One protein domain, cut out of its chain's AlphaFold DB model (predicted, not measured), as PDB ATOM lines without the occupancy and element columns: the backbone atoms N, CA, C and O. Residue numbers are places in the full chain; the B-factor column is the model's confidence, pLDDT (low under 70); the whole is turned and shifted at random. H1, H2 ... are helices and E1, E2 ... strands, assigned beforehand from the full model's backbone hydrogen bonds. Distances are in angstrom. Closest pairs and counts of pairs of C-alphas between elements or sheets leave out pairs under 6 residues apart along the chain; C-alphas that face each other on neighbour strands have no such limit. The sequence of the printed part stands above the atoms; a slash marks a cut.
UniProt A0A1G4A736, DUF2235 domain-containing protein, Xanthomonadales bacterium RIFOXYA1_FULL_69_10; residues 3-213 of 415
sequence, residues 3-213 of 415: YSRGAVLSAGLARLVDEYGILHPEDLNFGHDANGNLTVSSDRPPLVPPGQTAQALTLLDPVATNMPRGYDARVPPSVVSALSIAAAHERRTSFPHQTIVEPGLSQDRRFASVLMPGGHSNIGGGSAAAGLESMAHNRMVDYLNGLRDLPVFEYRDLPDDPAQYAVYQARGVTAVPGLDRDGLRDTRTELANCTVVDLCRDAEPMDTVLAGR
ATOM      1  N   TYR A   3     164.458 177.235 178.767       96.31
ATOM      2  CA  TYR A   3     164.991 177.104 180.121       96.31
ATOM      3  C   TYR A   3     166.513 177.263 180.108       96.31
ATOM      4  O   TYR A   3     167.179 176.716 179.225       96.31
ATOM      5  N   SER A   4     167.079 177.967 181.094       94.81
ATOM      6  CA  SER A   4     168.527 178.085 181.282       94.81
ATOM      7  C   SER A   4     169.188 178.743 180.066       94.81
ATOM      8  O   SER A   4     168.719 179.769 179.573       94.81
ATOM      9  N   ARG A   5     170.248 178.139 179.526       94.75
ATOM     10  CA  ARG A   5     170.840 178.529 178.236       94.75
ATOM     11  C   ARG A   5     169.826 178.500 177.092       94.75
ATOM     12  O   ARG A   5     169.864 179.363 176.226       94.75
ATOM     13  N   GLY A   6     168.879 177.563 177.111       95.25
ATOM     14  CA  GLY A   6     167.795 177.496 176.129       95.25
ATOM     15  C   GLY A   6     166.876 178.721 176.155       95.25
ATOM     16  O   GLY A   6     166.314 179.078 175.124       95.25
ATOM     17  N   ALA A   7     166.751 179.403 177.296       96.69
ATOM     18  CA  ALA A   7     166.010 180.659 177.391       96.69
ATOM     19  C   ALA A   7     166.751 181.796 176.663       96.69
ATOM     20  O   ALA A   7     166.140 182.546 175.907       96.69
ATOM     21  N   VAL A   8     168.080 181.854 176.799       95.38
ATOM     22  CA  VAL A   8     168.931 182.797 176.049       95.38
ATOM     23  C   VAL A   8     168.872 182.507 174.547       95.38
ATOM     24  O   VAL A   8     168.682 183.417 173.746       95.38
ATOM     25  N   LEU A   9     168.944 181.229 174.160       94.31
ATOM     26  CA  LEU A   9     168.781 180.809 172.765       94.31
ATOM     27  C   LEU A   9     167.386 181.130 172.213       94.31
ATOM     28  O   LEU A   9     167.268 181.433 171.034       94.31
ATOM     29  N   SER A  10     166.342 181.095 173.045       96.38
ATOM     30  CA  SER A  10     164.985 181.472 172.625       96.38
ATOM     31  C   SER A  10     164.882 182.956 172.284       96.38
ATOM     32  O   SER A  10     164.213 183.296 171.314       96.38
ATOM     33  N   ALA A  11     165.551 183.830 173.043       94.81
ATOM     34  CA  ALA A  11     165.631 185.253 172.712       94.81
ATOM     35  C   ALA A  11     166.416 185.477 171.409       94.81
ATOM     36  O   ALA A  11     165.941 186.179 170.521       94.81
ATOM     37  N   GLY A  12     167.555 184.793 171.247       93.19
ATOM     38  CA  GLY A  12     168.322 184.832 169.998       93.19
ATOM     39  C   GLY A  12     167.516 184.342 168.789       93.19
ATOM     40  O   GLY A  12     167.516 184.993 167.751       93.19
ATOM     41  N   LEU A  13     166.766 183.241 168.930       94.50
ATOM     42  CA  LEU A  13     165.867 182.742 167.885       94.50
ATOM     43  C   LEU A  13     164.784 183.764 167.538       94.50
ATOM     44  O   LEU A  13     164.530 183.981 166.356       94.50
ATOM     45  N   ALA A  14     164.170 184.398 168.541       96.62
ATOM     46  CA  ALA A  14     163.173 185.432 168.294       96.62
ATOM     47  C   ALA A  14     163.759 186.565 167.443       96.62
ATOM     48  O   ALA A  14     163.094 187.042 166.525       96.62
ATOM     49  N   ARG A  15     165.021 186.939 167.695       93.31
ATOM     50  CA  ARG A  15     165.741 187.953 166.917       93.31
ATOM     51  C   ARG A  15     165.983 187.523 165.471       93.31
ATOM     52  O   ARG A  15     165.798 188.322 164.566       93.31
ATOM     53  N   LEU A  16     166.309 186.251 165.229       93.25
ATOM     54  CA  LEU A  16     166.434 185.736 163.860       93.25
ATOM     55  C   LEU A  16     165.097 185.760 163.109       93.25
ATOM     56  O   LEU A  16     165.069 186.095 161.929       93.25
ATOM     57  N   VAL A  17     163.996 185.406 163.776       95.50
ATOM     58  CA  VAL A  17     162.654 185.449 163.169       95.50
ATOM     59  C   VAL A  17     162.234 186.889 162.869       95.50
ATOM     60  O   VAL A  17     161.606 187.139 161.843       95.50
ATOM     61  N   ASP A  18     162.591 187.832 163.738       95.44
ATOM     62  CA  ASP A  18     162.362 189.259 163.521       95.44
ATOM     63  C   ASP A  18     163.129 189.775 162.296       95.44
ATOM     64  O   ASP A  18     162.526 190.321 161.376       95.44
ATOM     65  N   GLU A  19     164.437 189.515 162.252       92.81
ATOM     66  CA  GLU A  19     165.367 190.081 161.272       92.81
ATOM     67  C   GLU A  19     165.260 189.420 159.887       92.81
ATOM     68  O   GLU A  19     165.344 190.096 158.861       92.81
ATOM     69  N   TYR A  20     165.032 188.103 159.838       93.38
ATOM     70  CA  TYR A  20     165.034 187.315 158.596       93.38
ATOM     71  C   TYR A  20     163.654 186.766 158.205       93.38
ATOM     72  O   TYR A  20     163.481 186.258 157.095       93.38
ATOM     73  N   GLY A  21     162.651 186.894 159.076       94.44
ATOM     74  CA  GLY A  21     161.330 186.309 158.868       94.44
ATOM     75  C   GLY A  21     161.298 184.798 159.121       94.44
ATOM     76  O   GLY A  21     162.246 184.187 159.615       94.44
ATOM     77  N   ILE A  22     160.180 184.164 158.761       95.38
ATOM     78  CA  ILE A  22     160.059 182.702 158.772       95.38
ATOM     79  C   ILE A  22     160.517 182.189 157.411       95.38
ATOM     80  O   ILE A  22     159.803 182.324 156.421       95.38
ATOM     81  N   LEU A  23     161.709 181.603 157.353       92.56
ATOM     82  CA  LEU A  23     162.292 181.073 156.119       92.56
ATOM     83  C   LEU A  23     161.836 179.639 155.822       92.56
ATOM     84  O   LEU A  23     161.424 178.891 156.712       92.56
ATOM     85  N   HIS A  24     161.923 179.245 154.549       90.31
ATOM     86  CA  HIS A  24     161.650 177.872 154.130       90.31
ATOM     87  C   HIS A  24     162.784 176.936 154.595       90.31
ATOM     88  O   HIS A  24     163.952 177.274 154.404       90.31
ATOM     89  N   PRO A  25     162.489 175.747 155.158       89.00
ATOM     90  CA  PRO A  25     163.517 174.895 155.762       89.00
ATOM     91  C   PRO A  25     164.479 174.234 154.759       89.00
ATOM     92  O   PRO A  25     165.584 173.876 155.147       89.00
ATOM     93  N   GLU A  26     164.077 174.045 153.497       88.44
ATOM     94  CA  GLU A  26     164.883 173.308 152.499       88.44
ATOM     95  C   GLU A  26     166.196 174.002 152.103       88.44
ATOM     96  O   GLU A  26     167.180 173.310 151.867       88.44
ATOM     97  N   ASP A  27     166.231 175.339 152.078       84.00
ATOM     98  CA  ASP A  27     167.372 176.122 151.568       84.00
ATOM     99  C   ASP A  27     167.930 177.064 152.647       84.00
ATOM    100  O   ASP A  27     168.365 178.180 152.360       84.00
ATOM    101  N   LEU A  28     167.827 176.659 153.914       92.12
ATOM    102  CA  LEU A  28     168.184 177.497 155.050       92.12
ATOM    103  C   LEU A  28     169.679 177.380 155.361       92.12
ATOM    104  O   LEU A  28     170.172 176.312 155.723       92.12
ATOM    105  N   ASN A  29     170.392 178.500 155.256       92.25
ATOM    106  CA  ASN A  29     171.831 178.577 155.485       92.25
ATOM    107  C   ASN A  29     172.151 179.544 156.625       92.25
ATOM    108  O   ASN A  29     171.606 180.648 156.686       92.25
ATOM    109  N   PHE A  30     173.079 179.145 157.496       91.94
ATOM    110  CA  PHE A  30     173.561 179.962 158.608       91.94
ATOM    111  C   PHE A  30     174.963 180.500 158.319       91.94
ATOM    112  O   PHE A  30     175.837 179.765 157.858       91.94
ATOM    113  N   GLY A  31     175.183 181.770 158.637       90.69
ATOM    114  CA  GLY A  31     176.458 182.458 158.484       90.69
ATOM    115  C   GLY A  31     176.748 183.373 159.666       90.69
ATOM    116  O   GLY A  31     176.095 183.291 160.704       90.69
ATOM    117  N   HIS A  32     177.749 184.237 159.513       87.50
ATOM    118  CA  HIS A  32     177.991 185.319 160.460       87.50
ATOM    119  C   HIS A  32     178.271 186.625 159.717       87.50
ATOM    120  O   HIS A  32     178.858 186.602 158.632       87.50
ATOM    121  N   ASP A  33     177.859 187.751 160.296       80.69
ATOM    122  CA  ASP A  33     178.201 189.083 159.795       80.69
ATOM    123  C   ASP A  33     179.637 189.491 160.191       80.69
ATOM    124  O   ASP A  33     180.369 188.753 160.859       80.69
ATOM    125  N   ALA A  34     180.054 190.697 159.791       76.50
ATOM    126  CA  ALA A  34     181.377 191.242 160.111       76.50
ATOM    127  C   ALA A  34     181.630 191.428 161.621       76.50
ATOM    128  O   ALA A  34     182.782 191.508 162.047       76.50
ATOM    129  N   ASN A  35     180.569 191.476 162.428       71.75
ATOM    130  CA  ASN A  35     180.624 191.610 163.879       71.75
ATOM    131  C   ASN A  35     180.559 190.250 164.596       71.75
ATOM    132  O   ASN A  35     180.662 190.193 165.824       71.75
ATOM    133  N   GLY A  36     180.423 189.152 163.845       74.81
ATOM    134  CA  GLY A  36     180.283 187.802 164.376       74.81
ATOM    135  C   GLY A  36     178.877 187.477 164.885       74.81
ATOM    136  O   GLY A  36     178.733 186.505 165.626       74.81
ATOM    137  N   ASN A  37     177.856 188.257 164.516       77.81
ATOM    138  CA  ASN A  37     176.459 187.919 164.787       77.81
ATOM    139  C   ASN A  37     175.995 186.833 163.817       77.81
ATOM    140  O   ASN A  37     176.391 186.836 162.654       77.81
ATOM    141  N   LEU A  38     175.142 185.920 164.282       84.06
ATOM    142  CA  LEU A  38     174.555 184.869 163.453       84.06
ATOM    143  C   LEU A  38     173.644 185.486 162.380       84.06
ATOM    144  O   LEU A  38     172.732 186.237 162.715       84.06
ATOM    145  N   THR A  39     173.862 185.123 161.118       88.00
ATOM    146  CA  THR A  39     173.012 185.521 159.987       88.00
ATOM    147  C   THR A  39     172.310 184.307 159.396       88.00
ATOM    148  O   THR A  39     172.813 183.181 159.479       88.00
ATOM    149  N   VAL A  40     171.141 184.524 158.794       90.81
ATOM    150  CA  VAL A  40     170.385 183.474 158.104       90.81
ATOM    151  C   VAL A  40     170.109 183.917 156.673       90.81
ATOM    152  O   VAL A  40     169.812 185.077 156.414       90.81
ATOM    153  N   SER A  41     170.223 182.996 155.724       89.44
ATOM    154  CA  SER A  41     169.910 183.248 154.317       89.44
ATOM    155  C   SER A  41     169.132 182.085 153.718       89.44
ATOM    156  O   SER A  41     169.244 180.945 154.173       89.44
ATOM    157  N   SER A  42     168.325 182.392 152.706       91.50
ATOM    158  CA  SER A  42     167.628 181.405 151.895       91.50
ATOM    159  C   SER A  42     167.494 181.907 150.464       91.50
ATOM    160  O   SER A  42     167.277 183.099 150.245       91.50
ATOM    161  N   ASP A  43     167.591 180.991 149.503       89.94
ATOM    162  CA  ASP A  43     167.388 181.287 148.081       89.94
ATOM    163  C   ASP A  43     165.899 181.469 147.732       89.94
ATOM    164  O   ASP A  43     165.551 181.965 146.656       89.94
ATOM    165  N   ARG A  44     164.998 181.079 148.644       91.62
ATOM    166  CA  ARG A  44     163.549 181.247 148.506       91.62
ATOM    167  C   ARG A  44     163.057 182.474 149.268       91.62
ATOM    168  O   ARG A  44     163.624 182.822 150.305       91.62
ATOM    169  N   PRO A  45     161.953 183.096 148.812       91.31
ATOM    170  CA  PRO A  45     161.302 184.129 149.599       91.31
ATOM    171  C   PRO A  45     160.844 183.569 150.960       91.31
ATOM    172  O   PRO A  45     160.464 182.394 151.047       91.31
ATOM    173  N   PRO A  46     160.847 184.399 152.017       93.12
ATOM    174  CA  PRO A  46     160.351 184.004 153.330       93.12
ATOM    175  C   PRO A  46     158.873 183.582 153.268       93.12
ATOM    176  O   PRO A  46     158.069 184.202 152.573       93.12
ATOM    177  N   LEU A  47     158.505 182.559 154.046       95.50
ATOM    178  CA  LEU A  47     157.114 182.156 154.294       95.50
ATOM    179  C   LEU A  47     156.328 183.272 154.991       95.50
ATOM    180  O   LEU A  47     155.159 183.496 154.689       95.50
ATOM    181  N   VAL A  48     156.986 183.973 155.918       96.19
ATOM    182  CA  VAL A  48     156.491 185.209 156.532       96.19
ATOM    183  C   VAL A  48     157.631 186.223 156.518       96.19
ATOM    184  O   VAL A  48     158.698 185.894 157.038       96.19
ATOM    185  N   PRO A  49     157.450 187.426 155.943       93.38
ATOM    186  CA  PRO A  49     158.510 188.428 155.880       93.38
ATOM    187  C   PRO A  49     159.066 188.828 157.261       93.38
ATOM    188  O   PRO A  49     158.354 188.692 158.264       93.38
ATOM    189  N   PRO A  50     160.298 189.370 157.313       93.94
ATOM    190  CA  PRO A  50     160.857 190.003 158.509       93.94
ATOM    191  C   PRO A  50     159.879 190.971 159.188       93.94
ATOM    192  O   PRO A  50     159.088 191.640 158.517       93.94
ATOM    193  N   GLY A  51     159.901 191.007 160.521       92.12
ATOM    194  CA  GLY A  51     159.068 191.885 161.354       92.12
ATOM    195  C   GLY A  51     157.557 191.603 161.335       92.12
ATOM    196  O   GLY A  51     156.808 192.243 162.064       92.12
ATOM    197  N   GLN A  52     157.059 190.650 160.538       93.19
ATOM    198  CA  GLN A  52     155.609 190.398 160.421       93.19
ATOM    199  C   GLN A  52     155.081 189.308 161.360       93.19
ATOM    200  O   GLN A  52     153.865 189.153 161.498       93.19
ATOM    201  N   THR A  53     155.964 188.539 161.996       96.69
ATOM    202  CA  THR A  53     155.566 187.464 162.914       96.69
ATOM    203  C   THR A  53     155.452 188.019 164.322       96.69
ATOM    204  O   THR A  53     156.473 188.278 164.936       96.69
ATOM    205  N   ALA A  54     154.246 188.161 164.871       96.12
ATOM    206  CA  ALA A  54     154.110 188.490 166.289       96.12
ATOM    207  C   ALA A  54     154.561 187.310 167.154       96.12
ATOM    208  O   ALA A  54     154.103 186.179 166.974       96.12
ATOM    209  N   GLN A  55     155.457 187.583 168.094       97.44
ATOM    210  CA  GLN A  55     156.084 186.578 168.942       97.44
ATOM    211  C   GLN A  55     155.722 186.800 170.412       97.44
ATOM    212  O   GLN A  55     155.557 187.927 170.879       97.44
ATOM    213  N   ALA A  56     155.637 185.704 171.160       96.06
ATOM    214  CA  ALA A  56     155.499 185.707 172.609       96.06
ATOM    215  C   ALA A  56     156.652 184.910 173.221       96.06
ATOM    216  O   ALA A  56     156.950 183.796 172.773       96.06
ATOM    217  N   LEU A  57     157.313 185.469 174.234       96.44
ATOM    218  CA  LEU A  57     158.530 184.884 174.792       96.44
ATOM    219  C   LEU A  57     158.303 184.351 176.209       96.44
ATOM    220  O   LEU A  57     157.837 185.052 177.097       96.44
ATOM    221  N   THR A  58     158.675 183.094 176.434       95.50
ATOM    222  CA  THR A  58     158.571 182.436 177.739       95.50
ATOM    223  C   THR A  58     159.919 181.911 178.193       95.50
ATOM    224  O   THR A  58     160.534 181.084 177.511       95.50
ATOM    225  N   LEU A  59     160.390 182.403 179.336       97.88
ATOM    226  CA  LEU A  59     161.756 182.218 179.805       97.88
ATOM    227  C   LEU A  59     161.770 181.659 181.229       97.88
ATOM    228  O   LEU A  59     161.214 182.245 182.151       97.88
ATOM    229  N   LEU A  60     162.431 180.523 181.417       97.19
ATOM    230  CA  LEU A  60     162.623 179.888 182.718       97.19
ATOM    231  C   LEU A  60     164.095 180.042 183.108       97.19
ATOM    232  O   LEU A  60     164.978 179.489 182.455       97.19
ATOM    233  N   ASP A  61     164.339 180.840 184.142       96.25
ATOM    234  CA  ASP A  61     165.632 181.221 184.723       96.25
ATOM    235  C   ASP A  61     166.792 181.284 183.702       96.25
ATOM    236  O   ASP A  61     167.666 180.412 183.708       96.25
ATOM    237  N   PRO A  62     166.800 182.277 182.786       96.69
ATOM    238  CA  PRO A  62     167.848 182.439 181.783       96.69
ATOM    239  C   PRO A  62     169.256 182.493 182.371       96.69
ATOM    240  O   PRO A  62     169.518 183.237 183.313       96.69
ATOM    241  N   VAL A  63     170.186 181.747 181.769       94.38
ATOM    242  CA  VAL A  63     171.603 181.718 182.164       94.38
ATOM    243  C   VAL A  63     172.473 181.701 180.912       94.38
ATOM    244  O   VAL A  63     172.370 180.785 180.099       94.38
ATOM    245  N   ALA A  64     173.353 182.693 180.768       90.88
ATOM    246  CA  ALA A  64     174.202 182.873 179.584       90.88
ATOM    247  C   ALA A  64     175.653 182.386 179.762       90.88
ATOM    248  O   ALA A  64     176.533 182.711 178.962       90.88
ATOM    249  N   THR A  65     175.944 181.628 180.819       85.00
ATOM    250  CA  THR A  65     177.294 181.108 181.075       85.00
ATOM    251  C   THR A  65     177.786 180.263 179.901       85.00
ATOM    252  O   THR A  65     177.078 179.376 179.420       85.00
ATOM    253  N   ASN A  66     179.019 180.530 179.460       82.75
ATOM    254  CA  ASN A  66     179.669 179.911 178.298       82.75
ATOM    255  C   ASN A  66     178.970 180.149 176.943       82.75
ATOM    256  O   ASN A  66     179.245 179.422 175.990       82.75
ATOM    257  N   MET A  67     178.097 181.154 176.826       82.56
ATOM    258  CA  MET A  67     177.591 181.585 175.520       82.56
ATOM    259  C   MET A  67     178.697 182.277 174.687       82.56
ATOM    260  O   MET A  67     179.592 182.900 175.269       82.56
ATOM    261  N   PRO A  68     178.660 182.196 173.339       75.88
ATOM    262  CA  PRO A  68     179.641 182.846 172.461       75.88
ATOM    263  C   PRO A  68     179.702 184.363 172.664       75.88
ATOM    264  O   PRO A  68     178.673 184.989 172.852       75.88
ATOM    265  N   ARG A  69     180.873 185.001 172.563       68.19
ATOM    266  CA  ARG A  69     181.025 186.445 172.871       68.19
ATOM    267  C   ARG A  69     180.104 187.393 172.079       68.19
ATOM    268  O   ARG A  69     179.843 188.484 172.569       68.19
ATOM    269  N   GLY A  70     179.646 186.990 170.893       70.75
ATOM    270  CA  GLY A  70     178.749 187.763 170.028       70.75
ATOM    271  C   GLY A  70     177.273 187.365 170.112       70.75
ATOM    272  O   GLY A  70     176.531 187.664 169.186       70.75
ATOM    273  N   TYR A  71     176.829 186.646 171.154       81.69
ATOM    274  CA  TYR A  71     175.392 186.394 171.295       81.69
ATOM    275  C   TYR A  71     174.644 187.717 171.522       81.69
ATOM    276  O   TYR A  71     175.117 188.587 172.253       81.69
ATOM    277  N   ASP A  72     173.463 187.832 170.920       88.06
ATOM    278  CA  ASP A  72     172.519 188.914 171.167       88.06
ATOM    279  C   ASP A  72     171.207 188.298 171.665       88.06
ATOM    280  O   ASP A  72     170.539 187.548 170.953       88.06
ATOM    281  N   ALA A  73     170.906 188.556 172.933       91.94
ATOM    282  CA  ALA A  73     169.714 188.109 173.638       91.94
ATOM    283  C   ALA A  73     168.757 189.271 173.938       91.94
ATOM    284  O   ALA A  73     167.888 189.125 174.801       91.94
ATOM    285  N   ARG A  74     168.925 190.426 173.281       92.00
ATOM    286  CA  ARG A  74     167.943 191.509 173.346       92.00
ATOM    287  C   ARG A  74     166.623 191.008 172.774       92.00
ATOM    288  O   ARG A  74     166.594 190.248 171.806       92.00
ATOM    289  N   VAL A  75     165.528 191.406 173.407       92.81
ATOM    290  CA  VAL A  75     164.184 191.097 172.920       92.81
ATOM    291  C   VAL A  75     163.917 191.963 171.679       92.81
ATOM    292  O   VAL A  75     164.066 193.177 171.797       92.81
ATOM    293  N   PRO A  76     163.580 191.383 170.510       93.00
ATOM    294  CA  PRO A  76     163.360 192.147 169.279       93.00
ATOM    295  C   PRO A  76     161.979 192.826 169.225       93.00
ATOM    296  O   PRO A  76     161.069 192.398 169.945       93.00
ATOM    297  N   PRO A  77     161.774 193.790 168.302       90.38
ATOM    298  CA  PRO A  77     160.515 194.521 168.141       90.38
ATOM    299  C   PRO A  77     159.279 193.644 167.922       90.38
ATOM    300  O   PRO A  77     158.192 193.984 168.390       90.38
ATOM    301  N   SER A  78     159.415 192.506 167.237       94.88
ATOM    302  CA  SER A  78     158.280 191.613 166.980       94.88
ATOM    303  C   SER A  78     157.820 190.773 168.177       94.88
ATOM    304  O   SER A  78     156.791 190.095 168.087       94.88
ATOM    305  N   VAL A  79     158.526 190.804 169.314       96.44
ATOM    306  CA  VAL A  79     158.023 190.206 170.558       96.44
ATOM    307  C   VAL A  79     157.035 191.169 171.205       96.44
ATOM    308  O   VAL A  79     157.407 192.237 171.675       96.44
ATOM    309  N   VAL A  80     155.764 190.768 171.264       94.06
ATOM    310  CA  VAL A  80     154.655 191.630 171.712       94.06
ATOM    311  C   VAL A  80     154.216 191.366 173.156       94.06
ATOM    312  O   VAL A  80     153.410 192.104 173.719       94.06
ATOM    313  N   SER A  81     154.718 190.287 173.760       94.69
ATOM    314  CA  SER A  81     154.581 190.004 175.190       94.69
ATOM    315  C   SER A  81     155.627 188.989 175.651       94.69
ATOM    316  O   SER A  81     156.108 188.172 174.857       94.69
ATOM    317  N   ALA A  82     155.961 189.003 176.942       95.25
ATOM    318  CA  ALA A  82     156.851 188.001 177.514       95.25
ATOM    319  C   ALA A  82     156.569 187.698 178.989       95.25
ATOM    320  O   ALA A  82     156.230 188.588 179.769       95.25
ATOM    321  N   LEU A  83     156.815 186.448 179.382       95.00
ATOM    322  CA  LEU A  83     156.900 186.019 180.775       95.00
ATOM    323  C   LEU A  83     158.266 185.382 181.043       95.00
ATOM    324  O   LEU A  83     158.622 184.361 180.453       95.00
ATOM    325  N   SER A  84     159.006 185.953 181.983       96.25
ATOM    326  CA  SER A  84     160.220 185.381 182.552       96.25
ATOM    327  C   SER A  84     159.981 184.980 184.005       96.25
ATOM    328  O   SER A  84     159.318 185.686 184.761       96.25
ATOM    329  N   ILE A  85     160.515 183.833 184.414       95.06
ATOM    330  CA  ILE A  85     160.499 183.379 185.805       95.06
ATOM    331  C   ILE A  85     161.943 183.191 186.245       95.06
ATOM    332  O   ILE A  85     162.662 182.381 185.666       95.06
ATOM    333  N   ALA A  86     162.376 183.909 187.276       90.94
ATOM    334  CA  ALA A  86     163.721 183.803 187.826       90.94
ATOM    335  C   ALA A  86     163.737 182.991 189.128       90.94
ATOM    336  O   ALA A  86     162.828 183.089 189.960       90.94
ATOM    337  N   ALA A  87     164.809 182.225 189.335       90.75
ATOM    338  CA  ALA A  87     165.020 181.480 190.572       90.75
ATOM    339  C   ALA A  87     165.508 182.422 191.685       90.75
ATOM    340  O   ALA A  87     166.665 182.853 191.684       90.75
ATOM    341  N   ALA A  88     164.649 182.722 192.664       83.38
ATOM    342  CA  ALA A  88     164.975 183.644 193.758       83.38
ATOM    343  C   ALA A  88     166.152 183.157 194.620       83.38
ATOM    344  O   ALA A  88     166.906 183.957 195.182       83.38
ATOM    345  N   HIS A  89     166.324 181.836 194.703       81.12
ATOM    346  CA  HIS A  89     167.315 181.168 195.532       81.12
ATOM    347  C   HIS A  89     168.364 180.440 194.683       81.12
ATOM    348  O   HIS A  89     168.920 179.458 195.144       81.12
ATOM    349  N   GLU A  90     168.665 180.845 193.452       85.31
ATOM    350  CA  GLU A  90     169.881 180.353 192.787       85.31
ATOM    351  C   GLU A  90     171.088 181.216 193.201       85.31
ATOM    352  O   GLU A  90     170.980 182.441 193.290       85.31
ATOM    353  N   ARG A  91     172.216 180.574 193.529       79.38
ATOM    354  CA  ARG A  91     173.397 181.213 194.158       79.38
ATOM    355  C   ARG A  91     174.734 180.729 193.599       79.38
ATOM    356  O   ARG A  91     175.791 181.104 194.097       79.38
ATOM    357  N   ARG A  92     174.727 179.851 192.594       79.56
ATOM    358  CA  ARG A  92     175.966 179.439 191.931       79.56
ATOM    359  C   ARG A  92     176.470 180.590 191.066       79.56
ATOM    360  O   ARG A  92     175.758 181.055 190.181       79.56
ATOM    361  N   THR A  93     177.732 180.958 191.256       77.88
ATOM    362  CA  THR A  93     178.444 181.984 190.469       77.88
ATOM    363  C   THR A  93     178.513 181.660 188.975       77.88
ATOM    364  O   THR A  93     178.657 182.542 188.138       77.88
ATOM    365  N   SER A  94     178.379 180.381 188.612       81.62
ATOM    366  CA  SER A  94     178.281 179.911 187.227       81.62
ATOM    367  C   SER A  94     176.860 179.964 186.652       81.62
ATOM    368  O   SER A  94     176.663 179.566 185.505       81.62
ATOM    369  N   PHE A  95     175.871 180.444 187.408       88.56
ATOM    370  CA  PHE A  95     174.470 180.533 186.996       88.56
ATOM    371  C   PHE A  95     173.877 181.942 187.171       88.56
ATOM    372  O   PHE A  95     172.733 182.019 187.608       88.56
ATOM    373  N   PRO A  96     174.567 183.059 186.867       88.75
ATOM    374  CA  PRO A  96     173.959 184.383 186.999       88.75
ATOM    375  C   PRO A  96     172.701 184.480 186.127       88.75
ATOM    376  O   PRO A  96     172.684 183.991 184.992       88.75
ATOM    377  N   HIS A  97     171.648 185.094 186.666       91.81
ATOM    378  CA  HIS A  97     170.403 185.292 185.932       91.81
ATOM    379  C   HIS A  97     170.613 186.324 184.823       91.81
ATOM    380  O   HIS A  97     171.018 187.451 185.102       91.81
ATOM    381  N   GLN A  98     170.334 185.963 183.574       93.81
ATOM    382  CA  GLN A  98     170.372 186.905 182.460       93.81
ATOM    383  C   GLN A  98     169.053 187.681 182.393       93.81
ATOM    384  O   GLN A  98     168.005 187.110 182.092       93.81
ATOM    385  N   THR A  99     169.118 188.993 182.608       91.31
ATOM    386  CA  THR A  99     167.949 189.884 182.685       91.31
ATOM    387  C   THR A  99     167.412 190.260 181.295       91.31
ATOM    388  O   THR A  99     167.432 191.424 180.896       91.31
ATOM    389  N   ILE A 100     166.984 189.251 180.526       94.06
ATOM    390  CA  ILE A 100     166.411 189.407 179.173       94.06
ATOM    391  C   ILE A 100     165.107 190.208 179.234       94.06
ATOM    392  O   ILE A 100     164.926 191.147 178.469       94.06
ATOM    393  N   VAL A 101     164.231 189.847 180.174       91.62
ATOM    394  CA  VAL A 101     163.033 190.614 180.528       91.62
ATOM    395  C   VAL A 101     163.290 191.280 181.871       91.62
ATOM    396  O   VAL A 101     163.784 190.633 182.802       91.62
ATOM    397  N   GLU A 102     162.964 192.565 181.963       85.69
ATOM    398  CA  GLU A 102     163.147 193.354 183.174       85.69
ATOM    399  C   GLU A 102     162.412 192.771 184.390       85.69
ATOM    400  O   GLU A 102     161.274 192.320 184.240       85.69
ATOM    401  N   PRO A 103     163.014 192.799 185.598       81.62
ATOM    402  CA  PRO A 103     162.347 192.419 186.839       81.62
ATOM    403  C   PRO A 103     161.075 193.234 187.072       81.62
ATOM    404  O   PRO A 103     161.091 194.459 187.001       81.62
ATOM    405  N   GLY A 104     159.988 192.559 187.442       81.06
ATOM    406  CA  GLY A 104     158.702 193.202 187.692       81.06
ATOM    407  C   GLY A 104     157.779 193.150 186.481       81.06
ATOM    408  O   GLY A 104     157.785 192.178 185.730       81.06
ATOM    409  N   LEU A 105     156.922 194.156 186.350       79.38
ATOM    410  CA  LEU A 105     155.906 194.254 185.307       79.38
ATOM    411  C   LEU A 105     156.152 195.539 184.519       79.38
ATOM    412  O   LEU A 105     156.276 196.601 185.131       79.38
ATOM    413  N   SER A 106     156.192 195.450 183.189       79.31
ATOM    414  CA  SER A 106     156.312 196.627 182.326       79.31
ATOM    415  C   SER A 106     155.130 197.578 182.518       79.31
ATOM    416  O   SER A 106     154.044 197.179 182.955       79.31
ATOM    417  N   GLN A 107     155.319 198.850 182.167       74.19
ATOM    418  CA  GLN A 107     154.295 199.887 182.337       74.19
ATOM    419  C   GLN A 107     152.978 199.540 181.619       74.19
ATOM    420  O   GLN A 107     151.892 199.743 182.166       74.19
ATOM    421  N   ASP A 108     153.079 198.961 180.424       73.31
ATOM    422  CA  ASP A 108     151.957 198.478 179.612       73.31
ATOM    423  C   ASP A 108     151.475 197.064 179.992       73.31
ATOM    424  O   ASP A 108     150.500 196.564 179.430       73.31
ATOM    425  N   ARG A 109     152.135 196.434 180.973       82.62
ATOM    426  CA  ARG A 109     151.848 195.105 181.529       82.62
ATOM    427  C   ARG A 109     151.954 193.948 180.534       82.62
ATOM    428  O   ARG A 109     151.369 192.891 180.775       82.62
ATOM    429  N   ARG A 110     152.693 194.123 179.436       87.12
ATOM    430  CA  ARG A 110     152.909 193.084 178.409       87.12
ATOM    431  C   ARG A 110     154.124 192.205 178.683       87.12
ATOM    432  O   ARG A 110     154.186 191.075 178.199       87.12
ATOM    433  N   PHE A 111     155.064 192.701 179.480       91.06
ATOM    434  CA  PHE A 111     156.282 192.000 179.857       91.06
ATOM    435  C   PHE A 111     156.319 191.843 181.369       91.06
ATOM    436  O   PHE A 111     156.136 192.808 182.108       91.06
ATOM    437  N   ALA A 112     156.555 190.622 181.833       89.69
ATOM    438  CA  ALA A 112     156.682 190.331 183.250       89.69
ATOM    439  C   ALA A 112     157.901 189.450 183.507       89.69
ATOM    440  O   ALA A 112     158.085 188.430 182.845       89.69
ATOM    441  N   SER A 113     158.699 189.799 184.509       91.00
ATOM    442  CA  SER A 113     159.705 188.916 185.089       91.00
ATOM    443  C   SER A 113     159.425 188.755 186.575       91.00
ATOM    444  O   SER A 113     159.509 189.707 187.355       91.00
ATOM    445  N   VAL A 114     159.050 187.542 186.970       87.12
ATOM    446  CA  VAL A 114     158.648 187.230 188.343       87.12
ATOM    447  C   VAL A 114     159.694 186.372 189.035       87.12
ATOM    448  O   VAL A 114     160.296 185.477 188.442       87.12
ATOM    449  N   LEU A 115     159.897 186.625 190.324       84.56
ATOM    450  CA  LEU A 115     160.710 185.761 191.170       84.56
ATOM    451  C   LEU A 115     159.853 184.604 191.677       84.56
ATOM    452  O   LEU A 115     158.753 184.821 192.188       84.56
ATOM    453  N   MET A 116     160.378 183.386 191.601       87.06
ATOM    454  CA  MET A 116     159.766 182.225 192.239       87.06
ATOM    455  C   MET A 116     160.720 181.559 193.235       87.06
ATOM    456  O   MET A 116     161.939 181.551 193.019       87.06
ATOM    457  N   PRO A 117     160.190 180.996 194.339       81.56
ATOM    458  CA  PRO A 117     161.006 180.263 195.291       81.56
ATOM    459  C   PRO A 117     161.682 179.063 194.628       81.56
ATOM    460  O   PRO A 117     161.037 178.278 193.943       81.56
ATOM    461  N   GLY A 118     162.975 178.898 194.892       81.50
ATOM    462  CA  GLY A 118     163.741 177.711 194.522       81.50
ATOM    463  C   GLY A 118     165.066 178.055 193.851       81.50
ATOM    464  O   GLY A 118     165.362 179.229 193.614       81.50
ATOM    465  N   GLY A 119     165.874 177.028 193.592       85.00
ATOM    466  CA  GLY A 119     167.057 177.116 192.735       85.00
ATOM    467  C   GLY A 119     166.714 176.924 191.253       85.00
ATOM    468  O   GLY A 119     165.555 176.737 190.884       85.00
ATOM    469  N   HIS A 120     167.729 176.910 190.389       89.25
ATOM    470  CA  HIS A 120     167.562 176.852 188.930       89.25
ATOM    471  C   HIS A 120     166.645 175.717 188.432       89.25
ATOM    472  O   HIS A 120     165.799 175.919 187.560       89.25
ATOM    473  N   SER A 121     166.791 174.509 188.987       86.88
ATOM    474  CA  SER A 121     165.983 173.335 188.612       86.88
ATOM    475  C   SER A 121     164.592 173.327 189.237       86.88
ATOM    476  O   SER A 121     163.728 172.592 188.773       86.88
ATOM    477  N   ASN A 122     164.330 174.146 190.258       87.69
ATOM    478  CA  ASN A 122     162.968 174.333 190.755       87.69
ATOM    479  C   ASN A 122     162.135 175.217 189.817       87.69
ATOM    480  O   ASN A 122     160.924 175.249 189.964       87.69
ATOM    481  N   ILE A 123     162.766 175.933 188.880       90.69
ATOM    482  CA  ILE A 123     162.065 176.779 187.908       90.69
ATOM    483  C   ILE A 123     161.883 176.065 186.573       90.69
ATOM    484  O   ILE A 123     160.763 175.956 186.089       90.69
ATOM    485  N   GLY A 124     162.966 175.580 185.961       86.94
ATOM    486  CA  GLY A 124     162.882 174.933 184.643       86.94
ATOM    487  C   GLY A 124     162.910 173.414 184.643       86.94
ATOM    488  O   GLY A 124     162.798 172.796 183.587       86.94
ATOM    489  N   GLY A 125     163.036 172.833 185.827       83.94
ATOM    490  CA  GLY A 125     162.789 171.434 186.083       83.94
ATOM    491  C   GLY A 125     164.003 170.534 186.248       83.94
ATOM    492  O   GLY A 125     165.156 170.973 186.237       83.94
ATOM    493  N   GLY A 126     163.712 169.252 186.477       79.00
ATOM    494  CA  GLY A 126     164.706 168.239 186.839       79.00
ATOM    495  C   GLY A 126     164.974 168.169 188.345       79.00
ATOM    496  O   GLY A 126     166.028 167.682 188.760       79.00
ATOM    497  N   SER A 127     164.048 168.671 189.166       76.75
ATOM    498  CA  SER A 127     164.126 168.554 190.624       76.75
ATOM    499  C   SER A 127     163.604 167.194 191.094       76.75
ATOM    500  O   SER A 127     162.600 166.703 190.594       76.75
ATOM    501  N   ALA A 128     164.246 166.593 192.104       75.94
ATOM    502  CA  ALA A 128     163.727 165.374 192.741       75.94
ATOM    503  C   ALA A 128     162.397 165.623 193.483       75.94
ATOM    504  O   ALA A 128     161.557 164.735 193.574       75.94
ATOM    505  N   ALA A 129     162.226 166.843 193.999       81.44
ATOM    506  CA  ALA A 129     160.987 167.363 194.559       81.44
ATOM    507  C   ALA A 129     160.298 168.245 193.509       81.44
ATOM    508  O   ALA A 129     160.840 169.281 193.118       81.44
ATOM    509  N   ALA A 130     159.120 167.832 193.048       84.56
ATOM    510  CA  ALA A 130     158.444 168.438 191.906       84.56
ATOM    511  C   ALA A 130     157.586 169.660 192.271       84.56
ATOM    512  O   ALA A 130     157.169 170.378 191.374       84.56
ATOM    513  N   GLY A 131     157.322 169.937 193.554       87.62
ATOM    514  CA  GLY A 131     156.347 170.956 193.972       87.62
ATOM    515  C   GLY A 131     156.622 172.355 193.413       87.62
ATOM    516  O   GLY A 131     155.773 172.924 192.727       87.62
ATOM    517  N   LEU A 132     157.822 172.902 193.646       86.25
ATOM    518  CA  LEU A 132     158.203 174.226 193.121       86.25
ATOM    519  C   LEU A 132     158.252 174.262 191.580       86.25
ATOM    520  O   LEU A 132     157.815 175.245 190.981       86.25
ATOM    521  N   GLU A 133     158.711 173.174 190.952       89.62
ATOM    522  CA  GLU A 133     158.759 173.023 189.490       89.62
ATOM    523  C   GLU A 133     157.353 173.004 188.878       89.62
ATOM    524  O   GLU A 133     157.092 173.716 187.909       89.62
ATOM    525  N   SER A 134     156.425 172.240 189.457       91.00
ATOM    526  CA  SER A 134     155.026 172.194 189.033       91.00
ATOM    527  C   SER A 134     154.352 173.551 189.197       91.00
ATOM    528  O   SER A 134     153.598 173.957 188.315       91.00
ATOM    529  N   MET A 135     154.664 174.308 190.258       89.56
ATOM    530  CA  MET A 135     154.176 175.684 190.375       89.56
ATOM    531  C   MET A 135     154.709 176.570 189.245       89.56
ATOM    532  O   MET A 135     153.920 177.283 188.629       89.56
ATOM    533  N   ALA A 136     156.013 176.536 188.950       91.31
ATOM    534  CA  ALA A 136     156.600 177.346 187.880       91.31
ATOM    535  C   ALA A 136     156.029 176.974 186.501       91.31
ATOM    536  O   ALA A 136     155.666 177.856 185.720       91.31
ATOM    537  N   HIS A 137     155.857 175.675 186.238       93.06
ATOM    538  CA  HIS A 137     155.173 175.164 185.050       93.06
ATOM    539  C   HIS A 137     153.739 175.692 184.959       93.06
ATOM    540  O   HIS A 137     153.363 176.243 183.930       93.06
ATOM    541  N   ASN A 138     152.954 175.597 186.032       91.88
ATOM    542  CA  ASN A 138     151.554 176.032 186.037       91.88
ATOM    543  C   ASN A 138     151.410 177.545 185.800       91.88
ATOM    544  O   ASN A 138     150.482 177.966 185.113       91.88
ATOM    545  N   ARG A 139     152.365 178.361 186.270       90.50
ATOM    546  CA  ARG A 139     152.430 179.793 185.917       90.50
ATOM    547  C   ARG A 139     152.700 180.017 184.437       90.50
ATOM    548  O   ARG A 139     152.144 180.937 183.841       90.50
ATOM    549  N   MET A 140     153.526 179.171 183.833       91.88
ATOM    550  CA  MET A 140     153.764 179.225 182.398       91.88
ATOM    551  C   MET A 140     152.533 178.789 181.599       91.88
ATOM    552  O   MET A 140     152.220 179.398 180.580       91.88
ATOM    553  N   VAL A 141     151.809 177.775 182.079       92.81
ATOM    554  CA  VAL A 141     150.540 177.318 181.496       92.81
ATOM    555  C   VAL A 141     149.491 178.425 181.527       92.81
ATOM    556  O   VAL A 141     148.853 178.644 180.501       92.81
ATOM    557  N   ASP A 142     149.358 179.156 182.641       90.69
ATOM    558  CA  ASP A 142     148.457 180.316 182.735       90.69
ATOM    559  C   ASP A 142     148.735 181.319 181.602       90.69
ATOM    560  O   ASP A 142     147.832 181.680 180.847       90.69
ATOM    561  N   TYR A 143     150.000 181.721 181.436       92.44
ATOM    562  CA  TYR A 143     150.401 182.650 180.378       92.44
ATOM    563  C   TYR A 143     150.150 182.079 178.981       92.44
ATOM    564  O   TYR A 143     149.483 182.707 178.162       92.44
ATOM    565  N   LEU A 144     150.630 180.866 178.711       92.31
ATOM    566  CA  LEU A 144     150.545 180.245 177.393       92.31
ATOM    567  C   LEU A 144     149.105 179.943 176.952       92.31
ATOM    568  O   LEU A 144     148.795 180.050 175.766       92.31
ATOM    569  N   ASN A 145     148.225 179.551 177.876       91.44
ATOM    570  CA  ASN A 145     146.809 179.368 177.570       91.44
ATOM    571  C   ASN A 145     146.101 180.705 177.355       91.44
ATOM    572  O   ASN A 145     145.217 180.771 176.509       91.44
ATOM    573  N   GLY A 146     146.511 181.771 178.045       89.06
ATOM    574  CA  GLY A 146     145.941 183.099 177.831       89.06
ATOM    575  C   GLY A 146     146.352 183.778 176.522       89.06
ATOM    576  O   GLY A 146     145.661 184.693 176.083       89.06
ATOM    577  N   LEU A 147     147.403 183.293 175.849       90.06
ATOM    578  CA  LEU A 147     147.737 183.684 174.471       90.06
ATOM    579  C   LEU A 147     146.754 183.128 173.426       90.06
ATOM    580  O   LEU A 147     146.915 183.387 172.234       90.06
ATOM    581  N   ARG A 148     145.774 182.311 173.834       87.25
ATOM    582  CA  ARG A 148     144.844 181.631 172.931       87.25
ATOM    583  C   ARG A 148     143.403 181.750 173.403       87.25
ATOM    584  O   ARG A 148     143.123 182.028 174.564       87.25
ATOM    585  N   ASP A 149     142.484 181.481 172.484       86.94
ATOM    586  CA  ASP A 149     141.053 181.365 172.793       86.94
ATOM    587  C   ASP A 149     140.709 180.040 173.472       86.94
ATOM    588  O   ASP A 149     139.783 179.972 174.276       86.94
ATOM    589  N   LEU A 150     141.468 178.986 173.160       86.69
ATOM    590  CA  LEU A 150     141.286 177.654 173.722       86.69
ATOM    591  C   LEU A 150     142.552 177.219 174.478       86.69
ATOM    592  O   LEU A 150     143.657 177.263 173.909       86.69
ATOM    593  N   PRO A 151     142.417 176.777 175.744       87.00
ATOM    594  CA  PRO A 151     143.536 176.218 176.484       87.00
ATOM    595  C   PRO A 151     143.926 174.869 175.867       87.00
ATOM    596  O   PRO A 151     143.073 174.026 175.603       87.00
ATOM    597  N   VAL A 152     145.223 174.668 175.626       92.12
ATOM    598  CA  VAL A 152     145.780 173.392 175.113       92.12
ATOM    599  C   VAL A 152     147.020 172.948 175.885       92.12
ATOM    600  O   VAL A 152     147.568 171.887 175.612       92.12
ATOM    601  N   PHE A 153     147.494 173.769 176.826       92.12
ATOM    602  CA  PHE A 153     148.539 173.379 177.761       92.12
ATOM    603  C   PHE A 153     147.890 172.908 179.055       92.12
ATOM    604  O   PHE A 153     147.003 173.575 179.590       92.12
ATOM    605  N   GLU A 154     148.347 171.765 179.546       93.44
ATOM    606  CA  GLU A 154     147.820 171.142 180.752       93.44
ATOM    607  C   GLU A 154     148.612 171.575 181.985       93.44
ATOM    608  O   GLU A 154     149.850 171.669 181.972       93.44
ATOM    609  N   TYR A 155     147.872 171.828 183.061       92.81
ATOM    610  CA  TYR A 155     148.440 172.012 184.386       92.81
ATOM    611  C   TYR A 155     149.029 170.693 184.881       92.81
ATOM    612  O   TYR A 155     148.499 169.616 184.619       92.81
ATOM    613  N   ARG A 156     150.125 170.787 185.628       91.69
ATOM    614  CA  ARG A 156     150.648 169.679 186.420       91.69
ATOM    615  C   ARG A 156     149.951 169.647 187.767       91.69
ATOM    616  O   ARG A 156     149.722 170.700 188.372       91.69
ATOM    617  N   ASP A 157     149.717 168.440 188.259       90.75
ATOM    618  CA  ASP A 157     149.263 168.242 189.627       90.75
ATOM    619  C   ASP A 157     150.286 168.809 190.615       90.75
ATOM    620  O   ASP A 157     151.509 168.673 190.465       90.75
ATOM    621  N   LEU A 158     149.756 169.483 191.630       89.19
ATOM    622  CA  LEU A 158     150.531 169.986 192.748       89.19
ATOM    623  C   LEU A 158     150.610 168.888 193.815       89.19
ATOM    624  O   LEU A 158     149.564 168.421 194.260       89.19
ATOM    625  N   PRO A 159     151.815 168.462 194.241       86.12
ATOM    626  CA  PRO A 159     151.947 167.498 195.326       86.12
ATOM    627  C   PRO A 159     151.285 167.997 196.616       86.12
ATOM    628  O   PRO A 159     151.421 169.174 196.953       86.12
ATOM    629  N   ASP A 160     150.655 167.101 197.375       85.31
ATOM    630  CA  ASP A 160     150.097 167.434 198.696       85.31
ATOM    631  C   ASP A 160     151.181 167.556 199.778       85.31
ATOM    632  O   ASP A 160     151.020 168.287 200.755       85.31
ATOM    633  N   ASP A 161     152.296 166.835 199.614       85.06
ATOM    634  CA  ASP A 161     153.397 166.805 200.577       85.06
ATOM    635  C   ASP A 161     154.154 168.151 200.598       85.06
ATOM    636  O   ASP A 161     154.824 168.495 199.616       85.06
ATOM    637  N   PRO A 162     154.129 168.904 201.719       80.69
ATOM    638  CA  PRO A 162     154.838 170.174 201.844       80.69
ATOM    639  C   PRO A 162     156.351 170.063 201.613       80.69
ATOM    640  O   PRO A 162     156.975 171.036 201.180       80.69
ATOM    641  N   ALA A 163     156.960 168.895 201.856       80.94
ATOM    642  CA  ALA A 163     158.388 168.686 201.621       80.94
ATOM    643  C   ALA A 163     158.768 168.842 200.137       80.94
ATOM    644  O   ALA A 163     159.905 169.200 199.825       80.94
ATOM    645  N   GLN A 164     157.810 168.674 199.218       80.44
ATOM    646  CA  GLN A 164     158.012 168.886 197.781       80.44
ATOM    647  C   GLN A 164     158.191 170.365 197.398       80.44
ATOM    648  O   GLN A 164     158.632 170.667 196.287       80.44
ATOM    649  N   TYR A 165     157.857 171.287 198.305       77.69
ATOM    650  CA  TYR A 165     157.982 172.735 198.116       77.69
ATOM    651  C   TYR A 165     159.156 173.328 198.889       77.69
ATOM    652  O   TYR A 165     159.366 174.544 198.879       77.69
ATOM    653  N   ALA A 166     159.928 172.482 199.571       72.94
ATOM    654  CA  ALA A 166     161.110 172.928 200.271       72.94
ATOM    655  C   ALA A 166     162.132 173.474 199.264       72.94
ATOM    656  O   ALA A 166     162.461 172.860 198.248       72.94
ATOM    657  N   VAL A 167     162.635 174.668 199.564       66.81
ATOM    658  CA  VAL A 167     163.679 175.313 198.776       66.81
ATOM    659  C   VAL A 167     164.976 174.545 198.995       66.81
ATOM    660  O   VAL A 167     165.631 174.681 200.030       66.81
ATOM    661  N   TYR A 168     165.359 173.752 198.000       60.31
ATOM    662  CA  TYR A 168     166.650 173.085 197.969       60.31
ATOM    663  C   TYR A 168     167.581 173.817 197.010       60.31
ATOM    664  O   TYR A 168     167.313 173.934 195.817       60.31
ATOM    665  N   GLN A 169     168.714 174.285 197.527       56.22
ATOM    666  CA  GLN A 169     169.827 174.709 196.686       56.22
ATOM    667  C   GLN A 169     170.802 173.556 196.502       56.22
ATOM    668  O   GLN A 169     171.223 172.921 197.473       56.22
ATOM    669  N   ALA A 170     171.204 173.317 195.255       51.25
ATOM    670  CA  ALA A 170     172.260 172.366 194.960       51.25
ATOM    671  C   ALA A 170     173.575 172.817 195.622       51.25
ATOM    672  O   ALA A 170     174.159 173.835 195.253       51.25
ATOM    673  N   ARG A 171     174.074 172.014 196.567       47.38
ATOM    674  CA  ARG A 171     175.497 171.954 196.924       47.38
ATOM    675  C   ARG A 171     176.096 170.766 196.173       47.38
ATOM    676  O   ARG A 171     175.545 169.675 196.249       47.38
ATOM    677  N   GLY A 172     177.183 170.954 195.427       37.44
ATOM    678  CA  GLY A 172     177.781 169.868 194.639       37.44
ATOM    679  C   GLY A 172     178.679 170.362 193.509       37.44
ATOM    680  O   GLY A 172     178.982 171.541 193.444       37.44
ATOM    681  N   VAL A 173     179.087 169.475 192.601       39.53
ATOM    682  CA  VAL A 173     180.174 169.685 191.613       39.53
ATOM    683  C   VAL A 173     179.966 170.871 190.647       39.53
ATOM    684  O   VAL A 173     180.927 171.382 190.087       39.53
ATOM    685  N   THR A 174     178.725 171.348 190.466       42.22
ATOM    686  CA  THR A 174     178.409 172.579 189.702       42.22
ATOM    687  C   THR A 174     178.464 173.863 190.538       42.22
ATOM    688  O   THR A 174     178.414 174.960 189.987       42.22
ATOM    689  N   ALA A 175     178.507 173.739 191.865       46.94
ATOM    690  CA  ALA A 175     178.834 174.821 192.780       46.94
ATOM    691  C   ALA A 175     180.361 174.946 192.797       46.94
ATOM    692  O   ALA A 175     181.062 174.259 193.538       46.94
ATOM    693  N   VAL A 176     180.875 175.778 191.894       46.59
ATOM    694  CA  VAL A 176     182.287 176.171 191.864       46.59
ATOM    695  C   VAL A 176     182.659 176.748 193.248       46.59
ATOM    696  O   VAL A 176     181.796 177.359 193.886       46.59
ATOM    697  N   PRO A 177     183.890 176.550 193.766       40.19
ATOM    698  CA  PRO A 177     184.293 177.097 195.060       40.19
ATOM    699  C   PRO A 177     184.038 178.606 195.129       40.19
ATOM    700  O   PRO A 177     184.506 179.352 194.273       40.19
ATOM    701  N   GLY A 178     183.305 179.040 196.155       46.03
ATOM    702  CA  GLY A 178     182.854 180.424 196.298       46.03
ATOM    703  C   GLY A 178     181.341 180.547 196.191       46.03
ATOM    704  O   GLY A 178     180.856 181.262 195.321       46.03
ATOM    705  N   LEU A 179     180.607 179.859 197.083       52.94
ATOM    706  CA  LEU A 179     179.237 180.272 197.396       52.94
ATOM    707  C   LEU A 179     179.254 181.787 197.593       52.94
ATOM    708  O   LEU A 179     180.093 182.288 198.351       52.94
ATOM    709  N   ASP A 180     178.363 182.462 196.877       50.62
ATOM    710  CA  ASP A 180     178.083 183.876 197.037       50.62
ATOM    711  C   ASP A 180     178.103 184.255 198.540       50.62
ATOM    712  O   ASP A 180     177.527 183.570 199.394       50.62
ATOM    713  N   ARG A 181     178.882 185.295 198.856       52.97
ATOM    714  CA  ARG A 181     179.133 185.762 200.224       52.97
ATOM    715  C   ARG A 181     178.095 186.780 200.694       52.97
ATOM    716  O   ARG A 181     178.039 187.012 201.900       52.97
ATOM    717  N   ASP A 182     177.323 187.380 199.791       66.31
ATOM    718  CA  ASP A 182     176.336 188.415 200.114       66.31
ATOM    719  C   ASP A 182     174.901 187.869 200.226       66.31
ATOM    720  O   ASP A 182     174.055 188.478 200.883       66.31
ATOM    721  N   GLY A 183     174.651 186.665 199.704       64.06
ATOM    722  CA  GLY A 183     173.367 185.986 199.813       64.06
ATOM    723  C   GLY A 183     172.329 186.485 198.809       64.06
ATOM    724  O   GLY A 183     171.149 186.137 198.961       64.06
ATOM    725  N   LEU A 184     172.731 187.248 197.794       69.06
ATOM    726  CA  LEU A 184     171.892 187.808 196.744       69.06
ATOM    727  C   LEU A 184     171.969 186.983 195.449       69.06
ATOM    728  O   LEU A 184     172.785 186.089 195.249       69.06
ATOM    729  N   ARG A 185     171.007 187.213 194.556       78.44
ATOM    730  CA  ARG A 185     170.987 186.568 193.241       78.44
ATOM    731  C   ARG A 185     171.910 187.348 192.311       78.44
ATOM    732  O   ARG A 185     171.569 188.470 191.946       78.44
ATOM    733  N   ASP A 186     172.996 186.727 191.863       82.56
ATOM    734  CA  ASP A 186     173.813 187.295 190.788       82.56
ATOM    735  C   ASP A 186     172.976 187.492 189.519       82.56
ATOM    736  O   ASP A 186     172.256 186.586 189.076       82.56
ATOM    737  N   THR A 187     173.110 188.669 188.911       85.88
ATOM    738  CA  THR A 187     172.447 189.024 187.653       85.88
ATOM    739  C   THR A 187     173.465 189.475 186.617       85.88
ATOM    740  O   THR A 187     174.535 189.990 186.940       85.88
ATOM    741  N   ARG A 188     173.121 189.271 185.348       87.81
ATOM    742  CA  ARG A 188     173.840 189.799 184.195       87.81
ATOM    743  C   ARG A 188     172.873 190.647 183.387       87.81
ATOM    744  O   ARG A 188     171.819 190.163 182.972       87.81
ATOM    745  N   THR A 189     173.231 191.907 183.179       85.31
ATOM    746  CA  THR A 189     172.375 192.866 182.477       85.31
ATOM    747  C   THR A 189     172.754 193.002 181.013       85.31
ATOM    748  O   THR A 189     171.868 193.274 180.218       85.31
ATOM    749  N   GLU A 190     174.008 192.741 180.624       86.94
ATOM    750  CA  GLU A 190     174.433 192.765 179.220       86.94
ATOM    751  C   GLU A 190     173.763 191.644 178.417       86.94
ATOM    752  O   GLU A 190     174.034 190.460 178.640       86.94
ATOM    753  N   LEU A 191     172.907 192.031 177.474       89.50
ATOM    754  CA  LEU A 191     172.175 191.163 176.552       89.50
ATOM    755  C   LEU A 191     172.897 190.973 175.218       89.50
ATOM    756  O   LEU A 191     172.681 189.958 174.566       89.50
ATOM    757  N   ALA A 192     173.769 191.905 174.841       87.12
ATOM    758  CA  ALA A 192     174.591 191.834 173.637       87.12
ATOM    759  C   ALA A 192     176.013 192.344 173.908       87.12
ATOM    760  O   ALA A 192     176.352 192.761 175.021       87.12
ATOM    761  N   ASN A 193     176.859 192.348 172.877       83.38
ATOM    762  CA  ASN A 193     178.171 192.969 172.972       83.38
ATOM    763  C   ASN A 193     178.054 194.506 173.012       83.38
ATOM    764  O   ASN A 193     177.842 195.151 171.988       83.38
ATOM    765  N   CYS A 194     178.277 195.093 174.191       77.25
ATOM    766  CA  CYS A 194     178.217 196.538 174.435       77.25
ATOM    767  C   CYS A 194     179.242 197.387 173.680       77.25
ATOM    768  O   CYS A 194     179.128 198.610 173.678       77.25
ATOM    769  N   THR A 195     180.252 196.780 173.054       76.56
ATOM    770  CA  THR A 195     181.176 197.515 172.178       76.56
ATOM    771  C   THR A 195     180.659 197.632 170.746       76.56
ATOM    772  O   THR A 195     181.181 198.445 169.993       76.56
ATOM    773  N   VAL A 196     179.691 196.794 170.364       70.81
ATOM    774  CA  VAL A 196     179.150 196.687 168.999       70.81
ATOM    775  C   VAL A 196     177.731 197.246 168.932       70.81
ATOM    776  O   VAL A 196     177.378 197.912 167.967       70.81
ATOM    777  N   VAL A 197     176.924 196.983 169.960       70.12
ATOM    778  CA  VAL A 197     175.492 197.274 169.981       70.12
ATOM    779  C   VAL A 197     175.197 198.395 170.974       70.12
ATOM    780  O   VAL A 197     175.318 198.214 172.190       70.12
ATOM    781  N   ASP A 198     174.772 199.542 170.446       59.09
ATOM    782  CA  ASP A 198     174.088 200.584 171.214       59.09
ATOM    783  C   ASP A 198     172.742 199.992 171.658       59.09
ATOM    784  O   ASP A 198     172.044 199.444 170.812       59.09
ATOM    785  N   LEU A 199     172.429 199.996 172.962       70.44
ATOM    786  CA  LEU A 199     171.408 199.149 173.621       70.44
ATOM    787  C   LEU A 199     171.749 197.705 173.967       70.44
ATOM    788  O   LEU A 199     170.853 196.909 174.233       70.44
ATOM    789  N   CYS A 200     173.018 197.344 174.134       80.88
ATOM    790  CA  CYS A 200     173.351 196.023 174.693       80.88
ATOM    791  C   CYS A 200     172.686 195.722 176.055       80.88
ATOM    792  O   CYS A 200     172.623 194.569 176.471       80.88
ATOM    793  N   ARG A 201     172.273 196.789 176.753       83.06
ATOM    794  CA  ARG A 201     171.459 196.878 177.964       83.06
ATOM    795  C   ARG A 201     170.063 196.278 177.873       83.06
ATOM    796  O   ARG A 201     169.622 195.652 178.830       83.06
ATOM    797  N   ASP A 202     169.359 196.555 176.778       81.50
ATOM    798  CA  ASP A 202     167.894 196.548 176.748       81.50
ATOM    799  C   ASP A 202     167.287 195.736 175.621       81.50
ATOM    800  O   ASP A 202     167.942 195.430 174.629       81.50
ATOM    801  N   ALA A 203     166.009 195.410 175.789       84.19
ATOM    802  CA  ALA A 203     165.149 195.076 174.678       84.19
ATOM    803  C   ALA A 203     165.129 196.209 173.650       84.19
ATOM    804  O   ALA A 203     165.226 197.395 173.976       84.19
ATOM    805  N   GLU A 204     164.950 195.814 172.400       82.75
ATOM    806  CA  GLU A 204     164.521 196.736 171.373       82.75
ATOM    807  C   GLU A 204     163.038 197.074 171.579       82.75
ATOM    808  O   GLU A 204     162.290 196.336 172.228       82.75
ATOM    809  N   PRO A 205     162.597 198.219 171.059       79.62
ATOM    810  CA  PRO A 205     161.251 198.715 171.289       79.62
ATOM    811  C   PRO A 205     160.280 197.840 170.520       79.62
ATOM    812  O   PRO A 205     160.470 197.598 169.330       79.62
ATOM    813  N   MET A 206     159.224 197.404 171.194       84.88
ATOM    814  CA  MET A 206     158.167 196.621 170.571       84.88
ATOM    815  C   MET A 206     157.525 197.397 169.407       84.88
ATOM    816  O   MET A 206     157.186 198.575 169.543       84.88
ATOM    817  N   ASP A 207     157.286 196.712 168.289       84.31
ATOM    818  CA  ASP A 207     156.512 197.239 167.166       84.31
ATOM    819  C   ASP A 207     155.042 197.401 167.591       84.31
ATOM    820  O   ASP A 207     154.288 196.431 167.723       84.31
ATOM    821  N   THR A 208     154.619 198.649 167.811       82.00
ATOM    822  CA  THR A 208     153.267 198.981 168.278       82.00
ATOM    823  C   THR A 208     152.190 198.702 167.228       82.00
ATOM    824  O   THR A 208     151.052 198.398 167.595       82.00
ATOM    825  N   VAL A 209     152.532 198.724 165.935       83.62
ATOM    826  CA  VAL A 209     151.611 198.410 164.835       83.62
ATOM    827  C   VAL A 209     151.357 196.910 164.776       83.62
ATOM    828  O   VAL A 209     150.203 196.489 164.671       83.62
ATOM    829  N   LEU A 210     152.407 196.092 164.871       86.56
ATOM    830  CA  LEU A 210     152.277 194.636 164.952       86.56
ATOM    831  C   LEU A 210     151.529 194.228 166.225       86.56
ATOM    832  O   LEU A 210     150.576 193.450 166.168       86.56
ATOM    833  N   ALA A 211     151.921 194.803 167.360       87.19
ATOM    834  CA  ALA A 211     151.317 194.542 168.656       87.19
ATOM    835  C   ALA A 211     149.835 194.946 168.711       87.19
ATOM    836  O   ALA A 211     149.049 194.271 169.376       87.19
ATOM    837  N   GLY A 212     149.439 196.007 167.999       87.25
ATOM    838  CA  GLY A 212     148.060 196.495 167.910       87.25
ATOM    839  C   GLY A 212     147.099 195.584 167.135       87.25
ATOM    840  O   GLY A 212     145.894 195.829 167.147       87.25
ATOM    841  N   ARG A 213     147.597 194.522 166.486       92.69
ATOM    842  CA  ARG A 213     146.765 193.514 165.801       92.69
ATOM    843  C   ARG A 213     146.110 192.518 166.765       92.69
ATOM    844  O   ARG A 213     145.275 191.727 166.330       92.69
TER     845      ARG A 213
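AT A GLANCE: This is residues 3 to 213 of the 415 residues of the protein "DUF2235 domain-containing protein" of Xanthomonadales bacterium RIFOXYA1_FULL_69_10 (UniProt A0A1G4A736). With little regular structure, this model is a small parallel sheet, E3 E4 E5, between H1 on one face and H3 on the other, in three layers amid long loops; the hairpin E1 and E2 packs by the end of H1. Of 211 printed residues, 74 are in named elements, H1 E1 E2 E3 E4 E5 H2 H3 H4 H5, class mixed. It is compact, radius of gyration of the C-alphas 18.3 A, spanning 55 by 44 by 37 A.

HOW THE PARTS SIT: H1, residues 5 to 20, is over E3, residues 55 to 60; their closest C-alphas, Ala 7 and Leu 59, are 5.1 A apart. E1, residues 29 to 32, and E2, residues 38 to 41, form an antiparallel hairpin, with N 31 and O 39 2.9 A apart. E4, residues 79 to 87, pairs with E3 by N 59 and O 83, 2.9 A, and with E5, residues 111 to 116, by N 114 and O 84, 2.9 A. H3, residues 131 to 146, is on the opposite face from H1, 10.1 A in height over the sheet; its residues 132 to 137 touch H2, residues 120 to 124, closest C-alphas Asn 122 and Glu 133, 4.6 A. H3 touches H4, residues 162 to 165, with residues 131 to 132 alone; H5, residues 208 to 211, only grazes the sheet. Every O i to N i+4 pair is within hydrogen-bond range in H1, H2 and H3; H4 and H5 are too short for one.

IN THESE COORDINATES: H1, 22.3 A long, begins at C-alpha 5 (170.840, 178.529, 178.236); E4 is 22.9 A and H3 22.7 A long. H5 ends at C-alpha 211 (151.317, 194.542, 168.656).

THE WHOLE: The two farthest C-alphas, Asp 43 and Pro 162, are 56.3 A apart. The printed part has no cut. The links E2 to E3, E3 to E4, E4 to E5, H3 to H4 and H4 to H5 are long; pLDDT is under 70 at residues 69, 167 to 184 and 198.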